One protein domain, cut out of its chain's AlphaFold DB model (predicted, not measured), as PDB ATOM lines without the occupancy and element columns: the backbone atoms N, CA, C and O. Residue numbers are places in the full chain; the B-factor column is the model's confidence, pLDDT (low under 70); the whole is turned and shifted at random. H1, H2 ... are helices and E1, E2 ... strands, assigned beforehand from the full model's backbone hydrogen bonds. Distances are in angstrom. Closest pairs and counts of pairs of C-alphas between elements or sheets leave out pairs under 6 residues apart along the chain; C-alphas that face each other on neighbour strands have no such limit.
ATOM      1  N   GLN A 225     -25.183  -2.838 -17.054       63.44
ATOM      2  CA  GLN A 225     -25.646  -3.437 -15.789       63.44
ATOM      3  C   GLN A 225     -25.575  -4.978 -15.761       63.44
ATOM      4  O   GLN A 225     -25.682  -5.562 -14.684       63.44
ATOM      5  N   GLY A 226     -25.366  -5.641 -16.906       61.84
ATOM      6  CA  GLY A 226     -25.143  -7.088 -16.995       61.84
ATOM      7  C   GLY A 226     -23.673  -7.534 -17.056       61.84
ATOM      8  O   GLY A 226     -23.416  -8.735 -16.960       61.84
ATOM      9  N   LYS A 227     -22.698  -6.624 -17.229       77.12
ATOM     10  CA  LYS A 227     -21.280  -7.002 -17.401       77.12
ATOM     11  C   LYS A 227     -20.612  -7.266 -16.047       77.12
ATOM     12  O   LYS A 227     -19.955  -6.397 -15.480       77.12
ATOM     13  N   PHE A 228     -20.758  -8.496 -15.558       88.25
ATOM     14  CA  PHE A 228     -19.955  -9.025 -14.454       88.25
ATOM     15  C   PHE A 228     -18.458  -8.886 -14.759       88.25
ATOM     16  O   PHE A 228     -17.984  -9.379 -15.782       88.25
ATOM     17  N   ILE A 229     -17.714  -8.234 -13.865       89.50
ATOM     18  CA  ILE A 229     -16.260  -8.084 -13.997       89.50
ATOM     19  C   ILE A 229     -15.616  -9.242 -13.244       89.50
ATOM     20  O   ILE A 229     -15.703  -9.303 -12.017       89.50
ATOM     21  N   HIS A 230     -14.982 -10.157 -13.966       91.69
ATOM     22  CA  HIS A 230     -14.124 -11.170 -13.365       91.69
ATOM     23  C   HIS A 230     -12.766 -10.551 -13.046       91.69
ATOM     24  O   HIS A 230     -12.196  -9.864 -13.888       91.69
ATOM     25  N   LEU A 231     -12.279 -10.761 -11.822       92.88
ATOM     26  CA  LEU A 231     -10.911 -10.404 -11.465       92.88
ATOM     27  C   LEU A 231     -10.037 -11.611 -11.774       92.88
ATOM     28  O   LEU A 231     -10.232 -12.651 -11.156       92.88
ATOM     29  N   ASP A 232      -9.090 -11.462 -12.691       91.25
ATOM     30  CA  ASP A 232      -8.071 -12.461 -12.995       91.25
ATOM     31  C   ASP A 232      -6.731 -11.737 -13.246       91.25
ATOM     32  O   ASP A 232      -6.741 -10.645 -13.822       91.25
ATOM     33  N   PRO A 233      -5.583 -12.295 -12.815       94.38
ATOM     34  CA  PRO A 233      -5.443 -13.544 -12.065       94.38
ATOM     35  C   PRO A 233      -5.846 -13.401 -10.584       94.38
ATOM     36  O   PRO A 233      -5.469 -12.444  -9.908       94.38
ATOM     37  N   VAL A 234      -6.559 -14.397 -10.048       95.44
ATOM     38  CA  VAL A 234      -6.796 -14.524  -8.598       95.44
ATOM     39  C   VAL A 234      -5.682 -15.363  -7.952       95.44
ATOM     40  O   VAL A 234      -5.451 -16.490  -8.403       95.44
ATOM     41  N   PRO A 235      -5.015 -14.884  -6.883       96.81
ATOM     42  CA  PRO A 235      -4.096 -15.700  -6.093       96.81
ATOM     43  C   PRO A 235      -4.763 -16.931  -5.465       96.81
ATOM     44  O   PRO A 235      -5.962 -16.953  -5.177       96.81
ATOM     45  N   GLN A 236      -3.960 -17.955  -5.185       97.19
ATOM     46  CA  GLN A 236      -4.399 -19.097  -4.392       97.19
ATOM     47  C   GLN A 236      -4.353 -18.729  -2.902       97.19
ATOM     48  O   GLN A 236      -3.311 -18.831  -2.266       97.19
ATOM     49  N   PHE A 237      -5.480 -18.260  -2.367       97.25
ATOM     50  CA  PHE A 237      -5.630 -17.967  -0.939       97.25
ATOM     51  C   PHE A 237      -5.790 -19.251  -0.124       97.25
ATOM     52  O   PHE A 237      -6.652 -20.075  -0.447       97.25
ATOM     53  N   GLU A 238      -5.014 -19.372   0.952       95.50
ATOM     54  CA  GLU A 238      -5.176 -20.425   1.955       95.50
ATOM     55  C   GLU A 238      -6.400 -20.141   2.833       95.50
ATOM     56  O   GLU A 238      -7.236 -21.023   3.039       95.50
ATOM     57  N   ASP A 239      -6.556 -18.893   3.290       96.38
ATOM     58  CA  ASP A 239      -7.588 -18.507   4.243       96.38
ATOM     59  C   ASP A 239      -8.577 -17.479   3.660       96.38
ATOM     60  O   ASP A 239      -8.264 -16.628   2.823       96.38
ATOM     61  N   GLN A 240      -9.821 -17.501   4.145       95.75
ATOM     62  CA  GLN A 240     -10.860 -16.553   3.708       95.75
ATOM     63  C   GLN A 240     -10.546 -15.095   4.104       95.75
ATOM     64  O   GLN A 240     -11.155 -14.156   3.584       95.75
ATOM     65  N   LYS A 241      -9.603 -14.896   5.036       95.75
ATOM     66  CA  LYS A 241      -9.130 -13.579   5.482       95.75
ATOM     67  C   LYS A 241      -8.305 -12.885   4.391       95.75
ATOM     68  O   LYS A 241      -8.483 -11.688   4.155       95.75
ATOM     69  N   ASP A 242      -7.480 -13.649   3.681       97.38
ATOM     70  CA  ASP A 242      -6.519 -13.157   2.687       97.38
ATOM     71  C   ASP A 242      -7.234 -12.537   1.484       97.38
ATOM     72  O   ASP A 242      -6.816 -11.502   0.966       97.38
ATOM     73  N   VAL A 243      -8.390 -13.104   1.119       97.81
ATOM     74  CA  VAL A 243      -9.313 -12.566   0.109       97.81
ATOM     75  C   VAL A 243      -9.657 -11.101   0.401       97.81
ATOM     76  O   VAL A 243      -9.642 -10.266  -0.503       97.81
ATOM     77  N   LYS A 244      -9.955 -10.758   1.664       97.50
ATOM     78  CA  LYS A 244     -10.249  -9.375   2.066       97.50
ATOM     79  C   LYS A 244      -8.993  -8.507   1.980       97.50
ATOM     80  O   LYS A 244      -9.077  -7.401   1.456       97.50
ATOM     81  N   LEU A 245      -7.854  -8.995   2.475       97.62
ATOM     82  CA  LEU A 245      -6.590  -8.253   2.482       97.62
ATOM     83  C   LEU A 245      -6.129  -7.907   1.056       97.62
ATOM     84  O   LEU A 245      -5.793  -6.758   0.780       97.62
ATOM     85  N   TRP A 246      -6.172  -8.872   0.137       97.75
ATOM     86  CA  TRP A 246      -5.831  -8.687  -1.276       97.75
ATOM     87  C   TRP A 246      -6.777  -7.708  -1.976       97.75
ATOM     88  O   TRP A 246      -6.317  -6.769  -2.624       97.75
ATOM     89  N   LEU A 247      -8.093  -7.840  -1.766       97.19
ATOM     90  CA  LEU A 247      -9.055  -6.860  -2.276       97.19
ATOM     91  C   LEU A 247      -8.815  -5.460  -1.688       97.19
ATOM     92  O   LEU A 247      -8.938  -4.474  -2.404       97.19
ATOM     93  N   GLN A 248      -8.421  -5.338  -0.419       97.06
ATOM     94  CA  GLN A 248      -8.075  -4.041   0.165       97.06
ATOM     95  C   GLN A 248      -6.857  -3.393  -0.519       97.06
ATOM     96  O   GLN A 248      -6.903  -2.185  -0.750       97.06
ATOM     97  N   LYS A 249      -5.832  -4.158  -0.937       96.56
ATOM     98  CA  LYS A 249      -4.725  -3.623  -1.763       96.56
ATOM     99  C   LYS A 249      -5.250  -3.010  -3.066       96.56
ATOM    100  O   LYS A 249      -4.899  -1.884  -3.391       96.56
ATOM    101  N   ILE A 250      -6.142  -3.723  -3.757       95.06
ATOM    102  CA  ILE A 250      -6.708  -3.311  -5.052       95.06
ATOM    103  C   ILE A 250      -7.624  -2.080  -4.927       95.06
ATOM    104  O   ILE A 250      -7.561  -1.182  -5.767       95.06
ATOM    105  N   PHE A 251      -8.482  -2.039  -3.903       95.88
ATOM    106  CA  PHE A 251      -9.604  -1.094  -3.814       95.88
ATOM    107  C   PHE A 251      -9.346   0.159  -2.953       95.88
ATOM    108  O   PHE A 251      -9.997   1.180  -3.188       95.88
ATOM    109  N   TYR A 252      -8.389   0.151  -2.014       96.06
ATOM    110  CA  TYR A 252      -8.050   1.370  -1.258       96.06
ATOM    111  C   TYR A 252      -7.495   2.525  -2.118       96.06
ATOM    112  O   TYR A 252      -7.953   3.646  -1.894       96.06
ATOM    113  N   PRO A 253      -6.600   2.313  -3.111       94.62
ATOM    114  CA  PRO A 253      -6.133   3.385  -4.004       94.62
ATOM    115  C   PRO A 253      -7.279   4.069  -4.757       94.62
ATOM    116  O   PRO A 253      -7.223   5.258  -5.048       94.62
ATOM    117  N   LEU A 254      -8.360   3.326  -5.010       93.50
ATOM    118  CA  LEU A 254      -9.565   3.800  -5.693       93.50
ATOM    119  C   LEU A 254     -10.524   4.552  -4.757       93.50
ATOM    120  O   LEU A 254     -11.621   4.909  -5.172       93.50
ATOM    121  N   GLY A 255     -10.177   4.740  -3.477       94.00
ATOM    122  CA  GLY A 255     -11.066   5.329  -2.473       94.00
ATOM    123  C   GLY A 255     -12.270   4.451  -2.102       94.00
ATOM    124  O   GLY A 255     -13.278   4.972  -1.621       94.00
ATOM    125  N   ILE A 256     -12.201   3.132  -2.333       95.38
ATOM    126  CA  ILE A 256     -13.288   2.180  -2.062       95.38
ATOM    127  C   ILE A 256     -12.978   1.402  -0.772       95.38
ATOM    128  O   ILE A 256     -12.352   0.343  -0.786       95.38
ATOM    129  N   GLU A 257     -13.465   1.897   0.372       96.00
ATOM    130  CA  GLU A 257     -13.442   1.117   1.619       96.00
ATOM    131  C   GLU A 257     -14.437  -0.054   1.541       96.00
ATOM    132  O   GLU A 257     -15.656   0.145   1.594       96.00
ATOM    133  N   ILE A 258     -13.937  -1.289   1.453       96.88
ATOM    134  CA  ILE A 258     -14.776  -2.497   1.436       96.88
ATOM    135  C   ILE A 258     -15.071  -3.044   2.841       96.88
ATOM    136  O   ILE A 258     -14.213  -3.098   3.722       96.88
ATOM    137  N   ALA A 259     -16.301  -3.515   3.031       96.81
ATOM    138  CA  ALA A 259     -16.777  -4.209   4.221       96.81
ATOM    139  C   ALA A 259     -17.485  -5.515   3.829       96.81
ATOM    140  O   ALA A 259     -18.121  -5.596   2.776       96.81
ATOM    141  N   ILE A 260     -17.402  -6.535   4.687       97.56
ATOM    142  CA  ILE A 260     -18.129  -7.796   4.492       97.56
ATOM    143  C   ILE A 260     -19.632  -7.529   4.674       97.56
ATOM    144  O   ILE A 260     -20.063  -6.913   5.648       97.56
ATOM    145  N   GLU A 261     -20.439  -7.979   3.717       96.81
ATOM    146  CA  GLU A 261     -21.896  -8.046   3.827       96.81
ATOM    147  C   GLU A 261     -22.362  -9.426   4.301       96.81
ATOM    148  O   GLU A 261     -23.290  -9.503   5.103       96.81
ATOM    149  N   ARG A 262     -21.725 -10.498   3.806       97.38
ATOM    150  CA  ARG A 262     -21.928 -11.900   4.218       97.38
ATOM    151  C   ARG A 262     -20.648 -12.708   4.005       97.38
ATOM    152  O   ARG A 262     -19.936 -12.458   3.031       97.38
ATOM    153  N   SER A 263     -20.409 -13.699   4.857       98.00
ATOM    154  CA  SER A 263     -19.288 -14.641   4.760       98.00
ATOM    155  C   SER A 263     -19.736 -16.052   5.153       98.00
ATOM    156  O   SER A 263     -20.083 -16.288   6.308       98.00
ATOM    157  N   ASP A 264     -19.683 -16.971   4.192       97.44
ATOM    158  CA  ASP A 264     -19.801 -18.419   4.362       97.44
ATOM    159  C   ASP A 264     -18.407 -19.045   4.138       97.44
ATOM    160  O   ASP A 264     -17.606 -18.485   3.388       97.44
ATOM    161  N   LYS A 265     -18.151 -20.268   4.634       96.50
ATOM    162  CA  LYS A 265     -16.868 -21.003   4.469       96.50
ATOM    163  C   LYS A 265     -16.291 -21.029   3.036       96.50
ATOM    164  O   LYS A 265     -15.089 -21.184   2.864       96.50
ATOM    165  N   PHE A 266     -17.134 -20.889   2.011       97.38
ATOM    166  CA  PHE A 266     -16.738 -20.917   0.597       97.38
ATOM    167  C   PHE A 266     -17.159 -19.667  -0.198       97.38
ATOM    168  O   PHE A 266     -17.054 -19.666  -1.425       97.38
ATOM    169  N   LYS A 267     -17.716 -18.625   0.438       97.81
ATOM    170  CA  LYS A 267     -18.306 -17.466  -0.258       97.81
ATOM    171  C   LYS A 267     -18.197 -16.205   0.587       97.81
ATOM    172  O   LYS A 267     -18.651 -16.190   1.723       97.81
ATOM    173  N   ILE A 268     -17.719 -15.110   0.009       98.44
ATOM    174  CA  ILE A 268     -17.685 -13.808   0.686       98.44
ATOM    175  C   ILE A 268     -18.327 -12.775  -0.230       98.44
ATOM    176  O   ILE A 268     -17.985 -12.680  -1.408       98.44
ATOM    177  N   THR A 269     -19.282 -12.009   0.289       98.19
ATOM    178  CA  THR A 269     -19.865 -10.861  -0.415       98.19
ATOM    179  C   THR A 269     -19.424  -9.590   0.291       98.19
ATOM    180  O   THR A 269     -19.677  -9.432   1.484       98.19
ATOM    181  N   PHE A 270     -18.784  -8.688  -0.446       98.12
ATOM    182  CA  PHE A 270     -18.337  -7.382   0.022       98.12
ATOM    183  C   PHE A 270     -19.198  -6.268  -0.578       98.12
ATOM    184  O   PHE A 270     -19.725  -6.387  -1.687       98.12
ATOM    185  N   LYS A 271     -19.293  -5.161   0.154       96.62
ATOM    186  CA  LYS A 271     -19.957  -3.906  -0.218       96.62
ATOM    187  C   LYS A 271     -19.085  -2.723   0.194       96.62
ATOM    188  O   LYS A 271     -18.171  -2.899   1.000       96.62
ATOM    189  N   CYS A 272     -19.400  -1.516  -0.267       96.06
ATOM    190  CA  CYS A 272     -18.825  -0.315   0.339       96.06
ATOM    191  C   CYS A 272     -19.224  -0.208   1.820       96.06
ATOM    192  O   CYS A 272     -20.383  -0.433   2.188       96.06
ATOM    193  N   LYS A 273     -18.267   0.165   2.670       94.25
ATOM    194  CA  LYS A 273     -18.525   0.647   4.027       94.25
ATOM    195  C   LYS A 273     -19.313   1.956   3.926       94.25
ATOM    196  O   LYS A 273     -18.937   2.856   3.181       94.25
ATOM    197  N   ALA A 274     -20.401   2.074   4.679       88.06
ATOM    198  CA  ALA A 274     -21.137   3.330   4.758       88.06
ATOM    199  C   ALA A 274     -20.305   4.364   5.536       88.06
ATOM    200  O   ALA A 274     -20.018   4.140   6.714       88.06
ATOM    201  N   LEU A 275     -19.953   5.494   4.911       81.00
ATOM    202  CA  LEU A 275     -19.353   6.618   5.633       81.00
ATOM    203  C   LEU A 275     -20.329   7.101   6.717       81.00
ATOM    204  O   LEU A 275     -21.515   7.354   6.464       81.00
ATOM    205  N   LYS A 276     -19.829   7.219   7.947       79.88
ATOM    206  CA  LYS A 276     -20.558   7.807   9.072       79.88
ATOM    207  C   LYS A 276     -20.515   9.328   8.894       79.88
ATOM    208  O   LYS A 276     -19.438   9.892   8.762       79.88
ATOM    209  N   ASN A 312     -25.756   3.527   3.282       77.69
ATOM    210  CA  ASN A 312     -26.051   2.090   3.337       77.69
ATOM    211  C   ASN A 312     -26.658   1.527   2.037       77.69
ATOM    212  O   ASN A 312     -26.785   0.308   1.922       77.69
ATOM    213  N   THR A 313     -27.052   2.369   1.072       89.31
ATOM    214  CA  THR A 313     -27.698   1.938  -0.185       89.31
ATOM    215  C   THR A 313     -26.759   1.950  -1.392       89.31
ATOM    216  O   THR A 313     -27.232   1.869  -2.522       89.31
ATOM    217  N   CYS A 314     -25.439   2.023  -1.178       93.38
ATOM    218  CA  CYS A 314     -24.469   1.887  -2.264       93.38
ATOM    219  C   CYS A 314     -24.640   0.515  -2.952       93.38
ATOM    220  O   CYS A 314     -24.604  -0.507  -2.255       93.38
ATOM    221  N   PRO A 315     -24.852   0.462  -4.283       93.88
ATOM    222  CA  PRO A 315     -25.163  -0.784  -4.978       93.88
ATOM    223  C   PRO A 315     -23.911  -1.591  -5.356       93.88
ATOM    224  O   PRO A 315     -24.048  -2.760  -5.710       93.88
ATOM    225  N   PHE A 316     -22.710  -1.013  -5.225       94.38
ATOM    226  CA  PHE A 316     -21.429  -1.689  -5.445       94.38
ATOM    227  C   PHE A 316     -21.329  -3.006  -4.667       94.38
ATOM    228  O   PHE A 316     -21.573  -3.039  -3.453       94.38
ATOM    229  N   ARG A 317     -20.960  -4.096  -5.348       96.25
ATOM    230  CA  ARG A 317     -20.808  -5.427  -4.739       96.25
ATOM    231  C   ARG A 317     -19.692  -6.227  -5.391       96.25
ATOM    232  O   ARG A 317     -19.655  -6.349  -6.612       96.25
ATOM    233  N   ILE A 318     -18.884  -6.884  -4.562       97.31
ATOM    234  CA  ILE A 318     -17.917  -7.910  -4.973       97.31
ATOM    235  C   ILE A 318     -18.363  -9.241  -4.365       97.31
ATOM    236  O   ILE A 318     -18.723  -9.291  -3.188       97.31
ATOM    237  N   ARG A 319     -18.323 -10.330  -5.129       97.94
ATOM    238  CA  ARG A 319     -18.536 -11.696  -4.643       97.94
ATOM    239  C   ARG A 319     -17.300 -12.539  -4.922       97.94
ATOM    240  O   ARG A 319     -17.011 -12.853  -6.073       97.94
ATOM    241  N   ALA A 320     -16.625 -12.952  -3.859       98.50
ATOM    242  CA  ALA A 320     -15.686 -14.061  -3.881       98.50
ATOM    243  C   ALA A 320     -16.452 -15.377  -3.678       98.50
ATOM    244  O   ALA A 320     -17.399 -15.454  -2.889       98.50
ATOM    245  N   SER A 321     -16.084 -16.430  -4.398       98.31
ATOM    246  CA  SER A 321     -16.656 -17.769  -4.231       98.31
ATOM    247  C   SER A 321     -15.638 -18.839  -4.600       98.31
ATOM    248  O   SER A 321     -15.207 -18.927  -5.750       98.31
ATOM    249  N   TYR A 322     -15.281 -19.669  -3.626       98.31
ATOM    250  CA  TYR A 322     -14.386 -20.802  -3.806       98.31
ATOM    251  C   TYR A 322     -15.042 -21.879  -4.676       98.31
ATOM    252  O   TYR A 322     -16.219 -22.217  -4.512       98.31
ATOM    253  N   LYS A 323     -14.282 -22.418  -5.627       97.56
ATOM    254  CA  LYS A 323     -14.717 -23.453  -6.565       97.56
ATOM    255  C   LYS A 323     -13.999 -24.751  -6.227       97.56
ATOM    256  O   LYS A 323     -12.947 -25.035  -6.782       97.56
ATOM    257  N   SER A 324     -14.604 -25.588  -5.387       96.81
ATOM    258  CA  SER A 324     -14.014 -26.870  -4.956       96.81
ATOM    259  C   SER A 324     -13.636 -27.820  -6.106       96.81
ATOM    260  O   SER A 324     -12.813 -28.698  -5.912       96.81
ATOM    261  N   LYS A 325     -14.208 -27.654  -7.310       97.00
ATOM    262  CA  LYS A 325     -13.835 -28.426  -8.514       97.00
ATOM    263  C   LYS A 325     -12.519 -27.994  -9.177       97.00
ATOM    264  O   LYS A 325     -12.042 -28.696 -10.060       97.00
ATOM    265  N   SER A 326     -11.998 -26.819  -8.839       95.81
ATOM    266  CA  SER A 326     -10.787 -26.234  -9.432       95.81
ATOM    267  C   SER A 326      -9.870 -25.602  -8.382       95.81
ATOM    268  O   SER A 326      -8.992 -24.827  -8.745       95.81
ATOM    269  N   GLU A 327     -10.159 -25.862  -7.102       96.38
ATOM    270  CA  GLU A 327      -9.448 -25.441  -5.883       96.38
ATOM    271  C   GLU A 327      -9.064 -23.950  -5.809       96.38
ATOM    272  O   GLU A 327      -8.151 -23.547  -5.094       96.38
ATOM    273  N   LYS A 328      -9.814 -23.106  -6.527       96.94
ATOM    274  CA  LYS A 328      -9.525 -21.681  -6.732       96.94
ATOM    275  C   LYS A 328     -10.696 -20.800  -6.326       96.94
ATOM    276  O   LYS A 328     -11.865 -21.168  -6.476       96.94
ATOM    277  N   TRP A 329     -10.378 -19.602  -5.851       98.00
ATOM    278  CA  TRP A 329     -11.353 -18.545  -5.622       98.00
ATOM    279  C   TRP A 329     -11.704 -17.864  -6.947       98.00
ATOM    280  O   TRP A 329     -10.826 -17.373  -7.642       98.00
ATOM    281  N   GLN A 330     -12.992 -17.809  -7.291       97.69
ATOM    282  CA  GLN A 330     -13.490 -16.932  -8.351       97.69
ATOM    283  C   GLN A 330     -13.974 -15.633  -7.705       97.69
ATOM    284  O   GLN A 330     -14.821 -15.683  -6.809       97.69
ATOM    285  N   ILE A 331     -13.472 -14.483  -8.158       97.50
ATOM    286  CA  ILE A 331     -13.874 -13.172  -7.636       97.50
ATOM    287  C   ILE A 331     -14.517 -12.353  -8.752       97.50
ATOM    288  O   ILE A 331     -13.998 -12.273  -9.862       97.50
ATOM    289  N   VAL A 332     -15.692 -11.795  -8.458       96.19
ATOM    290  CA  VAL A 332     -16.549 -11.127  -9.443       96.19
ATOM    291  C   VAL A 332     -17.102  -9.827  -8.867       96.19
ATOM    292  O   VAL A 332     -17.768  -9.856  -7.828       96.19
ATOM    293  N   ILE A 333     -16.900  -8.696  -9.541       95.56
ATOM    294  CA  ILE A 333     -17.664  -7.475  -9.263       95.56
ATOM    295  C   ILE A 333     -19.042  -7.636  -9.910       95.56
ATOM    296  O   ILE A 333     -19.171  -7.823 -11.121       95.56
ATOM    297  N   ILE A 334     -20.074  -7.606  -9.073       94.25
ATOM    298  CA  ILE A 334     -21.487  -7.747  -9.448       94.25
ATOM    299  C   ILE A 334     -22.054  -6.424  -9.955       94.25
ATOM    300  O   ILE A 334     -22.920  -6.414 -10.820       94.25
ATOM    301  N   ASN A 335     -21.590  -5.313  -9.390       91.88
ATOM    302  CA  ASN A 335     -21.983  -3.974  -9.790       91.88
ATOM    303  C   ASN A 335     -20.840  -3.014  -9.443       91.88
ATOM    304  O   ASN A 335     -20.365  -3.038  -8.307       91.88
ATOM    305  N   ASN A 336     -20.414  -2.207 -10.415       90.50
ATOM    306  CA  ASN A 336     -19.305  -1.252 -10.303       90.50
ATOM    307  C   ASN A 336     -19.780   0.206 -10.092       90.50
ATOM    308  O   ASN A 336     -18.985   1.139 -10.087       90.50
ATOM    309  N   SER A 337     -21.093   0.427  -9.939       89.62
ATOM    310  CA  SER A 337     -21.663   1.751  -9.659       89.62
ATOM    311  C   SER A 337     -21.683   2.067  -8.160       89.62
ATOM    312  O   SER A 337     -22.019   1.224  -7.325       89.62
ATOM    313  N   HIS A 338     -21.362   3.317  -7.819       91.06
ATOM    314  CA  HIS A 338     -21.339   3.826  -6.449       91.06
ATOM    315  C   HIS A 338     -22.383   4.932  -6.258       91.06
ATOM    316  O   HIS A 338     -22.633   5.725  -7.162       91.06
ATOM    317  N   SER A 339     -22.981   5.010  -5.064       91.19
ATOM    318  CA  SER A 339     -23.946   6.063  -4.691       91.19
ATOM    319  C   SER A 339     -23.324   7.164  -3.816       91.19
ATOM    320  O   SER A 339     -24.017   7.803  -3.022       91.19
ATOM    321  N   HIS A 340     -22.005   7.315  -3.881       89.31
ATOM    322  CA  HIS A 340     -21.201   8.264  -3.114       89.31
ATOM    323  C   HIS A 340     -19.917   8.576  -3.887       89.31
ATOM    324  O   HIS A 340     -19.522   7.809  -4.766       89.31
ATOM    325  N   GLN A 341     -19.256   9.682  -3.544       90.06
ATOM    326  CA  GLN A 341     -17.917   9.973  -4.049       90.06
ATOM    327  C   GLN A 341     -16.922   8.913  -3.558       90.06
ATOM    328  O   GLN A 341     -17.063   8.372  -2.456       90.06
ATOM    329  N   LEU A 342     -15.919   8.628  -4.381       92.38
ATOM    330  CA  LEU A 342     -14.757   7.836  -4.005       92.38
ATOM    331  C   LEU A 342     -13.635   8.790  -3.584       92.38
ATOM    332  O   LEU A 342     -13.305   9.724  -4.315       92.38
ATOM    333  N   LYS A 343     -13.105   8.594  -2.376       92.50
ATOM    334  CA  LYS A 343     -12.098   9.457  -1.747       92.50
ATOM    335  C   LYS A 343     -11.209   8.576  -0.879       92.50
ATOM    336  O   LYS A 343     -11.711   7.856  -0.020       92.50
ATOM    337  N   PHE A 344      -9.900   8.607  -1.108       94.69
ATOM    338  CA  PHE A 344      -8.955   7.886  -0.259       94.69
ATOM    339  C   PHE A 344      -8.824   8.600   1.093       94.69
ATOM    340  O   PHE A 344      -8.536   9.795   1.153       94.69
ATOM    341  N   SER A 345      -9.082   7.872   2.179       93.25
ATOM    342  CA  SER A 345      -9.197   8.404   3.542       93.25
ATOM    343  C   SER A 345      -8.117   7.807   4.459       93.25
ATOM    344  O   SER A 345      -8.408   6.888   5.233       93.25
ATOM    345  N   PRO A 346      -6.862   8.302   4.412       95.50
ATOM    346  CA  PRO A 346      -5.737   7.711   5.148       95.50
ATOM    347  C   PRO A 346      -5.848   7.836   6.679       95.50
ATOM    348  O   PRO A 346      -5.126   7.184   7.433       95.50
ATOM    349  N   THR A 347      -6.775   8.658   7.167       93.94
ATOM    350  CA  THR A 347      -7.128   8.782   8.586       93.94
ATOM    351  C   THR A 347      -7.953   7.600   9.111       93.94
ATOM    352  O   THR A 347      -7.953   7.374  10.326       93.94
ATOM    353  N   SER A 348      -8.616   6.833   8.233       94.62
ATOM    354  CA  SER A 348      -9.560   5.763   8.581       94.62
ATOM    355  C   SER A 348      -8.931   4.655   9.430       94.62
ATOM    356  O   SER A 348      -7.860   4.128   9.123       94.62
ATOM    357  N   VAL A 349      -9.642   4.242  10.484       95.19
ATOM    358  CA  VAL A 349      -9.222   3.158  11.391       95.19
ATOM    359  C   VAL A 349      -9.049   1.831  10.641       95.19
ATOM    360  O   VAL A 349      -8.070   1.124  10.870       95.19
ATOM    361  N   ASN A 350      -9.932   1.527   9.682       95.50
ATOM    362  CA  ASN A 350      -9.850   0.307   8.865       95.50
ATOM    363  C   ASN A 350      -8.605   0.291   7.969       95.50
ATOM    364  O   ASN A 350      -8.037  -0.772   7.706       95.50
ATOM    365  N   TYR A 351      -8.207   1.460   7.468       97.06
ATOM    366  CA  TYR A 351      -7.028   1.617   6.627       97.06
ATOM    367  C   TYR A 351      -5.740   1.540   7.462       97.06
ATOM    368  O   TYR A 351      -4.813   0.824   7.090       97.06
ATOM    369  N   LYS A 352      -5.716   2.159   8.650       97.44
ATOM    370  CA  LYS A 352      -4.617   2.024   9.624       97.44
ATOM    371  C   LYS A 352      -4.398   0.567  10.048       97.44
ATOM    372  O   LYS A 352      -3.262   0.103  10.023       97.44
ATOM    373  N   GLN A 353      -5.470  -0.165  10.363       97.56
ATOM    374  CA  GLN A 353      -5.412  -1.605  10.666       97.56
ATOM    375  C   GLN A 353      -4.878  -2.418   9.481       97.56
ATOM    376  O   GLN A 353      -3.962  -3.214   9.647       97.56
ATOM    377  N   PHE A 354      -5.388  -2.176   8.270       97.81
ATOM    378  CA  PHE A 354      -4.887  -2.811   7.048       97.81
ATOM    379  C   PHE A 354      -3.384  -2.572   6.841       97.81
ATOM    380  O   PHE A 354      -2.634  -3.524   6.636       97.81
ATOM    381  N   LYS A 355      -2.927  -1.319   6.951       97.88
ATOM    382  CA  LYS A 355      -1.516  -0.956   6.786       97.88
ATOM    383  C   LYS A 355      -0.632  -1.580   7.866       97.88
ATOM    384  O   LYS A 355       0.506  -1.926   7.579       97.88
ATOM    385  N   GLN A 356      -1.153  -1.765   9.079       98.31
ATOM    386  CA  GLN A 356      -0.478  -2.496  10.148       98.31
ATOM    387  C   GLN A 356      -0.336  -3.995   9.812       98.31
ATOM    388  O   GLN A 356       0.773  -4.519   9.878       98.31
ATOM    389  N   THR A 357      -1.388  -4.650   9.312       97.69
ATOM    390  CA  THR A 357      -1.316  -6.047   8.839       97.69
ATOM    391  C   THR A 357      -0.346  -6.237   7.665       97.69
ATOM    392  O   THR A 357       0.314  -7.270   7.577       97.69
ATOM    393  N   LEU A 358      -0.161  -5.236   6.793       97.75
ATOM    394  CA  LEU A 358       0.901  -5.288   5.778       97.75
ATOM    395  C   LEU A 358       2.313  -5.312   6.394       97.75
ATOM    396  O   LEU A 358       3.187  -5.983   5.849       97.75
ATOM    397  N   ARG A 359       2.546  -4.609   7.516       98.19
ATOM    398  CA  ARG A 359       3.836  -4.638   8.242       98.19
ATOM    399  C   ARG A 359       4.071  -5.994   8.898       98.19
ATOM    400  O   ARG A 359       5.181  -6.501   8.841       98.19
ATOM    401  N   GLU A 360       3.024  -6.585   9.468       98.06
ATOM    402  CA  GLU A 360       3.058  -7.918  10.090       98.06
ATOM    403  C   GLU A 360       3.389  -9.025   9.073       98.06
ATOM    404  O   GLU A 360       4.084  -9.979   9.408       98.06
ATOM    405  N   ILE A 361       2.959  -8.860   7.818       97.62
ATOM    406  CA  ILE A 361       3.266  -9.753   6.684       97.62
ATOM    407  C   ILE A 361       4.584  -9.359   5.972       97.62
ATOM    408  O   ILE A 361       5.055 -10.067   5.087       97.62
ATOM    409  N   ASN A 362       5.217  -8.251   6.378       98.00
ATOM    410  CA  ASN A 362       6.433  -7.682   5.782       98.00
ATOM    411  C   ASN A 362       6.320  -7.365   4.269       98.00
ATOM    412  O   ASN A 362       7.274  -7.513   3.505       98.00
ATOM    413  N   ASP A 363       5.153  -6.894   3.820       97.88
ATOM    414  CA  ASP A 363       4.904  -6.510   2.421       97.88
ATOM    415  C   ASP A 363       5.404  -5.081   2.134       97.88
ATOM    416  O   ASP A 363       4.634  -4.125   1.994       97.88
ATOM    417  N   ILE A 364       6.731  -4.930   2.103       97.31
ATOM    418  CA  ILE A 364       7.427  -3.637   1.992       97.31
ATOM    419  C   ILE A 364       7.027  -2.881   0.713       97.31
ATOM    420  O   ILE A 364       6.832  -1.665   0.755       97.31
ATOM    421  N   GLU A 365       6.850  -3.577  -0.415       96.75
ATOM    422  CA  GLU A 365       6.444  -2.952  -1.682       96.75
ATOM    423  C   GLU A 365       5.039  -2.351  -1.617       96.75
ATOM    424  O   GLU A 365       4.821  -1.221  -2.067       96.75
ATOM    425  N   THR A 366       4.075  -3.085  -1.056       95.62
ATOM    426  CA  THR A 366       2.704  -2.593  -0.903       95.62
ATOM    427  C   THR A 366       2.660  -1.454   0.113       95.62
ATOM    428  O   THR A 366       1.994  -0.451  -0.138       95.62
ATOM    429  N   ILE A 367       3.410  -1.546   1.221       97.81
ATOM    430  CA  ILE A 367       3.532  -0.459   2.207       97.81
ATOM    431  C   ILE A 367       4.041   0.820   1.535       97.81
ATOM    432  O   ILE A 367       3.388   1.853   1.670       97.81
ATOM    433  N   LYS A 368       5.131   0.744   0.757       97.38
ATOM    434  CA  LYS A 368       5.712   1.898   0.054       97.38
ATOM    435  C   LYS A 368       4.707   2.566  -0.891       97.38
ATOM    436  O   LYS A 368       4.540   3.781  -0.833       97.38
ATOM    437  N   LYS A 369       3.975   1.785  -1.695       95.31
ATOM    438  CA  LYS A 369       2.909   2.305  -2.579       95.31
ATOM    439  C   LYS A 369       1.815   3.039  -1.788       95.31
ATOM    440  O   LYS A 369       1.315   4.070  -2.230       95.31
ATOM    441  N   PHE A 370       1.473   2.560  -0.590       96.69
ATOM    442  CA  PHE A 370       0.515   3.231   0.294       96.69
ATOM    443  C   PHE A 370       1.086   4.450   1.040       96.69
ATOM    444  O   PHE A 370       0.334   5.388   1.299       96.69
ATOM    445  N   ASP A 371       2.386   4.494   1.346       97.31
ATOM    446  CA  ASP A 371       3.070   5.707   1.825       97.31
ATOM    447  C   ASP A 371       3.075   6.813   0.748       97.31
ATOM    448  O   ASP A 371       2.791   7.974   1.051       97.31
ATOM    449  N   GLU A 372       3.304   6.455  -0.519       95.62
ATOM    450  CA  GLU A 372       3.260   7.376  -1.665       95.62
ATOM    451  C   GLU A 372       1.839   7.904  -1.941       95.62
ATOM    452  O   GLU A 372       1.654   9.111  -2.117       95.62
ATOM    453  N   LEU A 373       0.813   7.042  -1.892       95.00
ATOM    454  CA  LEU A 373      -0.598   7.455  -1.980       95.00
ATOM    455  C   LEU A 373      -1.005   8.374  -0.819       95.00
ATOM    456  O   LEU A 373      -1.708   9.364  -1.020       95.00
ATOM    457  N   GLU A 374      -0.538   8.089   0.398       96.19
ATOM    458  CA  GLU A 374      -0.726   8.970   1.550       96.19
ATOM    459  C   GLU A 374      -0.084  10.340   1.362       96.19
ATOM    460  O   GLU A 374      -0.674  11.341   1.767       96.19
ATOM    461  N   TYR A 375       1.109  10.396   0.772       96.62
ATOM    462  CA  TYR A 375       1.787  11.650   0.473       96.62
ATOM    463  C   TYR A 375       1.027  12.456  -0.590       96.62
ATOM    464  O   TYR A 375       0.711  13.620  -0.340       96.62
ATOM    465  N   LYS A 376       0.637  11.834  -1.718       95.25
ATOM    466  CA  LYS A 376      -0.192  12.485  -2.754       95.25
ATOM    467  C   LYS A 376      -1.482  13.061  -2.159       95.25
ATOM    468  O   LYS A 376      -1.770  14.240  -2.355       95.25
ATOM    469  N   ALA A 377      -2.208  12.265  -1.371       94.56
ATOM    470  CA  ALA A 377      -3.468  12.682  -0.756       94.56
ATOM    471  C   ALA A 377      -3.301  13.818   0.271       94.56
ATOM    472  O   ALA A 377      -4.092  14.756   0.264       94.56
ATOM    473  N   LYS A 378      -2.259  13.785   1.119       95.12
ATOM    474  CA  LYS A 378      -1.957  14.873   2.077       95.12
ATOM    475  C   LYS A 378      -1.608  16.188   1.371       95.12
ATOM    476  O   LYS A 378      -1.960  17.251   1.870       95.12
ATOM    477  N   MET A 379      -0.958  16.115   0.211       95.88
ATOM    478  CA  MET A 379      -0.591  17.278  -0.605       95.88
ATOM    479  C   MET A 379      -1.709  17.745  -1.559       95.88
ATOM    480  O   MET A 379      -1.492  18.677  -2.328       95.88
ATOM    481  N   ASN A 380      -2.898  17.124  -1.524       93.94
ATOM    482  CA  ASN A 380      -3.997  17.342  -2.479       93.94
ATOM    483  C   ASN A 380      -3.575  17.200  -3.958       93.94
ATOM    484  O   ASN A 380      -4.184  17.798  -4.846       93.94
ATOM    485  N   LEU A 381      -2.533  16.409  -4.228       93.00
ATOM    486  CA  LEU A 381      -2.094  16.117  -5.588       93.00
ATOM    487  C   LEU A 381      -3.109  15.188  -6.272       93.00
ATOM    488  O   LEU A 381      -3.713  14.347  -5.593       93.00
ATOM    489  N   PRO A 382      -3.273  15.280  -7.604       87.31
ATOM    490  CA  PRO A 382      -3.997  14.274  -8.365       87.31
ATOM    491  C   PRO A 382      -3.491  12.873  -8.012       87.31
ATOM    492  O   PRO A 382      -2.293  12.587  -8.074       87.31
ATOM    493  N   MET A 383      -4.407  11.992  -7.611       85.19
ATOM    494  CA  MET A 383      -4.097  10.572  -7.546       85.19
ATOM    495  C   MET A 383      -4.211  10.029  -8.962       85.19
ATOM    496  O   MET A 383      -5.299   9.661  -9.400       85.19
ATOM    497  N   ASP A 384      -3.089  10.013  -9.676       77.62
ATOM    498  CA  ASP A 384      -2.961   9.241 -10.907       77.62
ATOM    499  C   ASP A 384      -3.227   7.774 -10.544       77.62
ATOM    500  O   ASP A 384      -2.449   7.147  -9.821       77.62
ATOM    501  N   VAL A 385      -4.387   7.273 -10.961       75.25
ATOM    502  CA  VAL A 385      -4.742   5.857 -10.897       75.25
ATOM    503  C   VAL A 385      -4.404   5.289 -12.267       75.25
ATOM    504  O   VAL A 385      -4.862   5.845 -13.262       75.25
ATOM    505  N   ASP A 386      -3.618   4.214 -12.327       64.69
ATOM    506  CA  ASP A 386      -3.056   3.686 -13.577       64.69
ATOM    507  C   ASP A 386      -4.139   3.136 -14.530       64.69
ATOM    508  O   ASP A 386      -4.448   1.943 -14.554       64.69
ATOM    509  N   THR A 387      -4.743   4.018 -15.328       60.03
ATOM    510  CA  THR A 387      -5.709   3.695 -16.385       60.03
ATOM    511  C   THR A 387      -4.983   3.206 -17.634       60.03
ATOM    512  O   THR A 387      -4.487   4.003 -18.433       60.03
ATOM    513  N   ILE A 388      -4.957   1.892 -17.829       49.44
ATOM    514  CA  ILE A 388      -4.561   1.261 -19.088       49.44
ATOM    515  C   ILE A 388      -5.764   1.322 -20.049       49.44
ATOM    516  O   ILE A 388      -6.879   0.996 -19.647       49.44
ATOM    517  N   PRO A 389      -5.613   1.732 -21.318       46.25
ATOM    518  CA  PRO A 389      -6.696   1.601 -22.289       46.25
ATOM    519  C   PRO A 389      -6.978   0.115 -22.566       46.25
ATOM    520  O   PRO A 389      -6.051  -0.639 -22.849       46.25
ATOM    521  N   CYS A 390      -8.247  -0.303 -22.522       50.06
ATOM    522  CA  CYS A 390      -8.663  -1.663 -22.888       50.06
ATOM    523  C   CYS A 390      -8.140  -2.039 -24.281       50.06
ATOM    524  O   CYS A 390      -8.275  -1.237 -25.208       50.06
ATOM    525  N   ASP A 391      -7.728  -3.294 -24.483       40.12
ATOM    526  CA  ASP A 391      -7.446  -3.859 -25.821       40.12
ATOM    527  C   ASP A 391      -8.638  -3.699 -26.791       40.12
ATOM    528  O   ASP A 391      -8.491  -3.682 -28.011       40.12
ATOM    529  N   CYS A 392      -9.847  -3.553 -26.242       42.81
ATOM    530  CA  CYS A 392     -11.078  -3.277 -26.971       42.81
ATOM    531  C   CYS A 392     -11.243  -1.822 -27.453       42.81
ATOM    532  O   CYS A 392     -12.203  -1.544 -28.169       42.81
ATOM    533  N   GLY A 393     -10.387  -0.885 -27.031       43.34
ATOM    534  CA  GLY A 393     -10.419   0.538 -27.403       43.34
ATOM    535  C   GLY A 393     -11.654   1.332 -26.946       43.34
ATOM    536  O   GLY A 393     -11.810   2.486 -27.335       43.34
ATOM    537  N   LEU A 394     -12.550   0.725 -26.157       40.16
ATOM    538  CA  LEU A 394     -13.881   1.263 -25.822       40.16
ATOM    539  C   LEU A 394     -14.099   1.547 -24.326       40.16
ATOM    540  O   LEU A 394     -15.130   2.108 -23.958       40.16
ATOM    541  N   THR A 395     -13.154   1.163 -23.468       50.09
ATOM    542  CA  THR A 395     -13.146   1.470 -22.029       50.09
ATOM    543  C   THR A 395     -11.720   1.732 -21.562       50.09
ATOM    544  O   THR A 395     -10.787   1.089 -22.032       50.09
ATOM    545  N   GLU A 396     -11.547   2.631 -20.600       58.31
ATOM    546  CA  GLU A 396     -10.332   2.682 -19.783       58.31
ATOM    547  C   GLU A 396     -10.433   1.599 -18.703       58.31
ATOM    548  O   GLU A 396     -11.508   1.386 -18.136       58.31
ATOM    549  N   GLU A 397      -9.344   0.901 -18.408       67.88
ATOM    550  CA  GLU A 397      -9.270  -0.154 -17.401       67.88
ATOM    551  C   GLU A 397      -8.166   0.184 -16.396       67.88
ATOM    552  O   GLU A 397      -6.996   0.310 -16.741       67.88
ATOM    553  N   VAL A 398      -8.522   0.346 -15.126       64.75
ATOM    554  CA  VAL A 398      -7.536   0.596 -14.076       64.75
ATOM    555  C   VAL A 398      -6.767  -0.686 -13.797       64.75
ATOM    556  O   VAL A 398      -7.353  -1.676 -13.356       64.75
ATOM    557  N   GLN A 399      -5.453  -0.664 -13.997       67.56
ATOM    558  CA  GLN A 399      -4.577  -1.685 -13.453       67.56
ATOM    559  C   GLN A 399      -4.276  -1.338 -11.993       67.56
ATOM    560  O   GLN A 399      -3.651  -0.329 -11.689       67.56
ATOM    561  N   SER A 400      -4.707  -2.191 -11.069       70.62
ATOM    562  CA  SER A 400      -4.415  -2.053  -9.643       70.62
ATOM    563  C   SER A 400      -3.833  -3.368  -9.133       70.62
ATOM    564  O   SER A 400      -4.490  -4.408  -9.168       70.62
ATOM    565  N   PHE A 401      -2.563  -3.338  -8.716       65.31
ATOM    566  CA  PHE A 401      -1.804  -4.511  -8.251       65.31
ATOM    567  C   PHE A 401      -1.839  -5.716  -9.220       65.31
ATOM    568  O   PHE A 401      -1.957  -6.865  -8.802       65.31
ATOM    569  N   GLY A 402      -1.738  -5.447 -10.528       65.38
ATOM    570  CA  GLY A 402      -1.736  -6.472 -11.582       65.38
ATOM    571  C   GLY A 402      -3.118  -7.023 -11.958       65.38
ATOM    572  O   GLY A 402      -3.210  -7.824 -12.882       65.38
ATOM    573  N   VAL A 403      -4.191  -6.577 -11.295       71.31
ATOM    574  CA  VAL A 403      -5.579  -6.865 -11.685       71.31
ATOM    575  C   VAL A 403      -6.110  -5.717 -12.532       71.31
ATOM    576  O   VAL A 403      -5.953  -4.552 -12.169       71.31
ATOM    577  N   VAL A 404      -6.753  -6.047 -13.651       67.50
ATOM    578  CA  VAL A 404      -7.321  -5.079 -14.596       67.50
ATOM    579  C   VAL A 404      -8.815  -4.886 -14.310       67.50
ATOM    580  O   VAL A 404      -9.581  -5.846 -14.251       67.50
ATOM    581  N   LEU A 405      -9.226  -3.637 -14.090       72.81
ATOM    582  CA  LEU A 405     -10.577  -3.242 -13.690       72.81
ATOM    583  C   LEU A 405     -11.198  -2.301 -14.733       72.81
ATOM    584  O   LEU A 405     -10.877  -1.111 -14.714       72.81
ATOM    585  N   PRO A 406     -12.121  -2.753 -15.606       62.75
ATOM    586  CA  PRO A 406     -12.795  -1.865 -16.545       62.75
ATOM    587  C   PRO A 406     -13.536  -0.765 -15.787       62.75
ATOM    588  O   PRO A 406     -14.440  -1.020 -14.980       62.75
ATOM    589  N   THR A 407     -13.141   0.477 -16.044       58.12
ATOM    590  CA  THR A 407     -13.728   1.632 -15.386       58.12
ATOM    591  C   THR A 407     -15.134   1.843 -15.924       58.12
ATOM    592  O   THR A 407     -15.376   2.035 -17.114       58.12
TER     593      THR A 407
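This is residues 225 to 276 and 312 to 407 of the 684 residues of the protein "AFT-domain-containing protein" of Hanseniaspora valbyensis NRRL Y-1626 (UniProt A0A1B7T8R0). A strongly twisted wall of five strands, E1, E5, E4, E3 and E2 in that order, has helix H1 over one face and no named helix over the other. Beyond H1 lies a helical hairpin of H2 and H3, and a small sheet, E6, E7 and E8, sits by H1's residues 247 to 251 and by E1. The printed part has 148 residues, with three named helices and eight named strands in the order E1 H1 E2 E3 E4 E5 H2 H3 E6 E7 E8; the class is mixed, and both sheets are antiparallel. It is compact, with a radius of gyration of the C-alphas of 15.3 A and spans of 47 by 40 by 31 A.

Start at E1, residues 229 to 231, an edge strand antiparallel to E5, residues 328 to 335; N 229 and O 333 are 3.1 A apart, within hydrogen-bond range. Next comes H1, residues 240 to 251, then the hairpin of E2, residues 258 to 264, and E3, residues 267 to 272, with N 261 and O 269 at 2.8 A. E4, residues 317 to 323, is antiparallel to E3, with N 270 and O 318 at 2.8 A, and forms a hairpin with E5, with N 332 and O 319 at 2.9 A. H1 is on this sheet in two layers, a helix on one face of a sheet, at a height of 7.9 A; its closest C-alphas to E4 are Val 243 and Ala 320, 7.7 A apart. It runs slantwise, at 41 degrees to E4 on the local plane. Further on, H2, residues 349 to 360, touches H3, residues 364 to 378, opposite ways at a shallow tilt of 30 degrees; H2 touches with its residues 355 to 359 alone and H3 with its residues 364 to 370 alone, and the closest C-alphas are those of Leu 358 and Ile 367, 6.6 A apart. H1 and H2 are close but not clearly touching: the C-alphas of Leu 245 and Phe 354 are 7.3 A apart. Last comes a meander, each strand the antiparallel neighbour of the one before: E6, residues 387 to 389, E7, residues 396 to 400, and E8, residues 403 to 406. Look there for N 388 and O 397 at 2.8 A, and N 398 and O 405 at 2.8 A. The closest C-alphas of E1 and E8 are Leu 231 and Val 403, 6.4 A apart. In H2 and H3 every O i to N i+4 pair is within hydrogen-bond range; in H1, 7 of 8 are.

Find C-alpha 229, where E1 begins, at (-16.260, -8.084, -13.997). H1 starts at C-alpha 240, (-10.860, -16.553, 3.708), and runs 17.2 A. E2, E3, E4 and E5 measure 17.0, 17.2, 19.1 and 21.9 A, H2 16.6 A and H3 20.8 A. E8 ends at C-alpha 406, (-12.795, -1.865, -16.545).

The C-alphas farthest apart are those of Lys 325 and Met 379, at 48.2 A. Residues 277 to 311 are not printed; C-alphas 276 and 312 are 9.8 A apart across that cut. Of the links printed whole, E5 to H2, residues 336 to 348, is long. The pLDDT is under 70 at 225 to 226, 386 to 399, 401 to 402, 404 and 406 to 407.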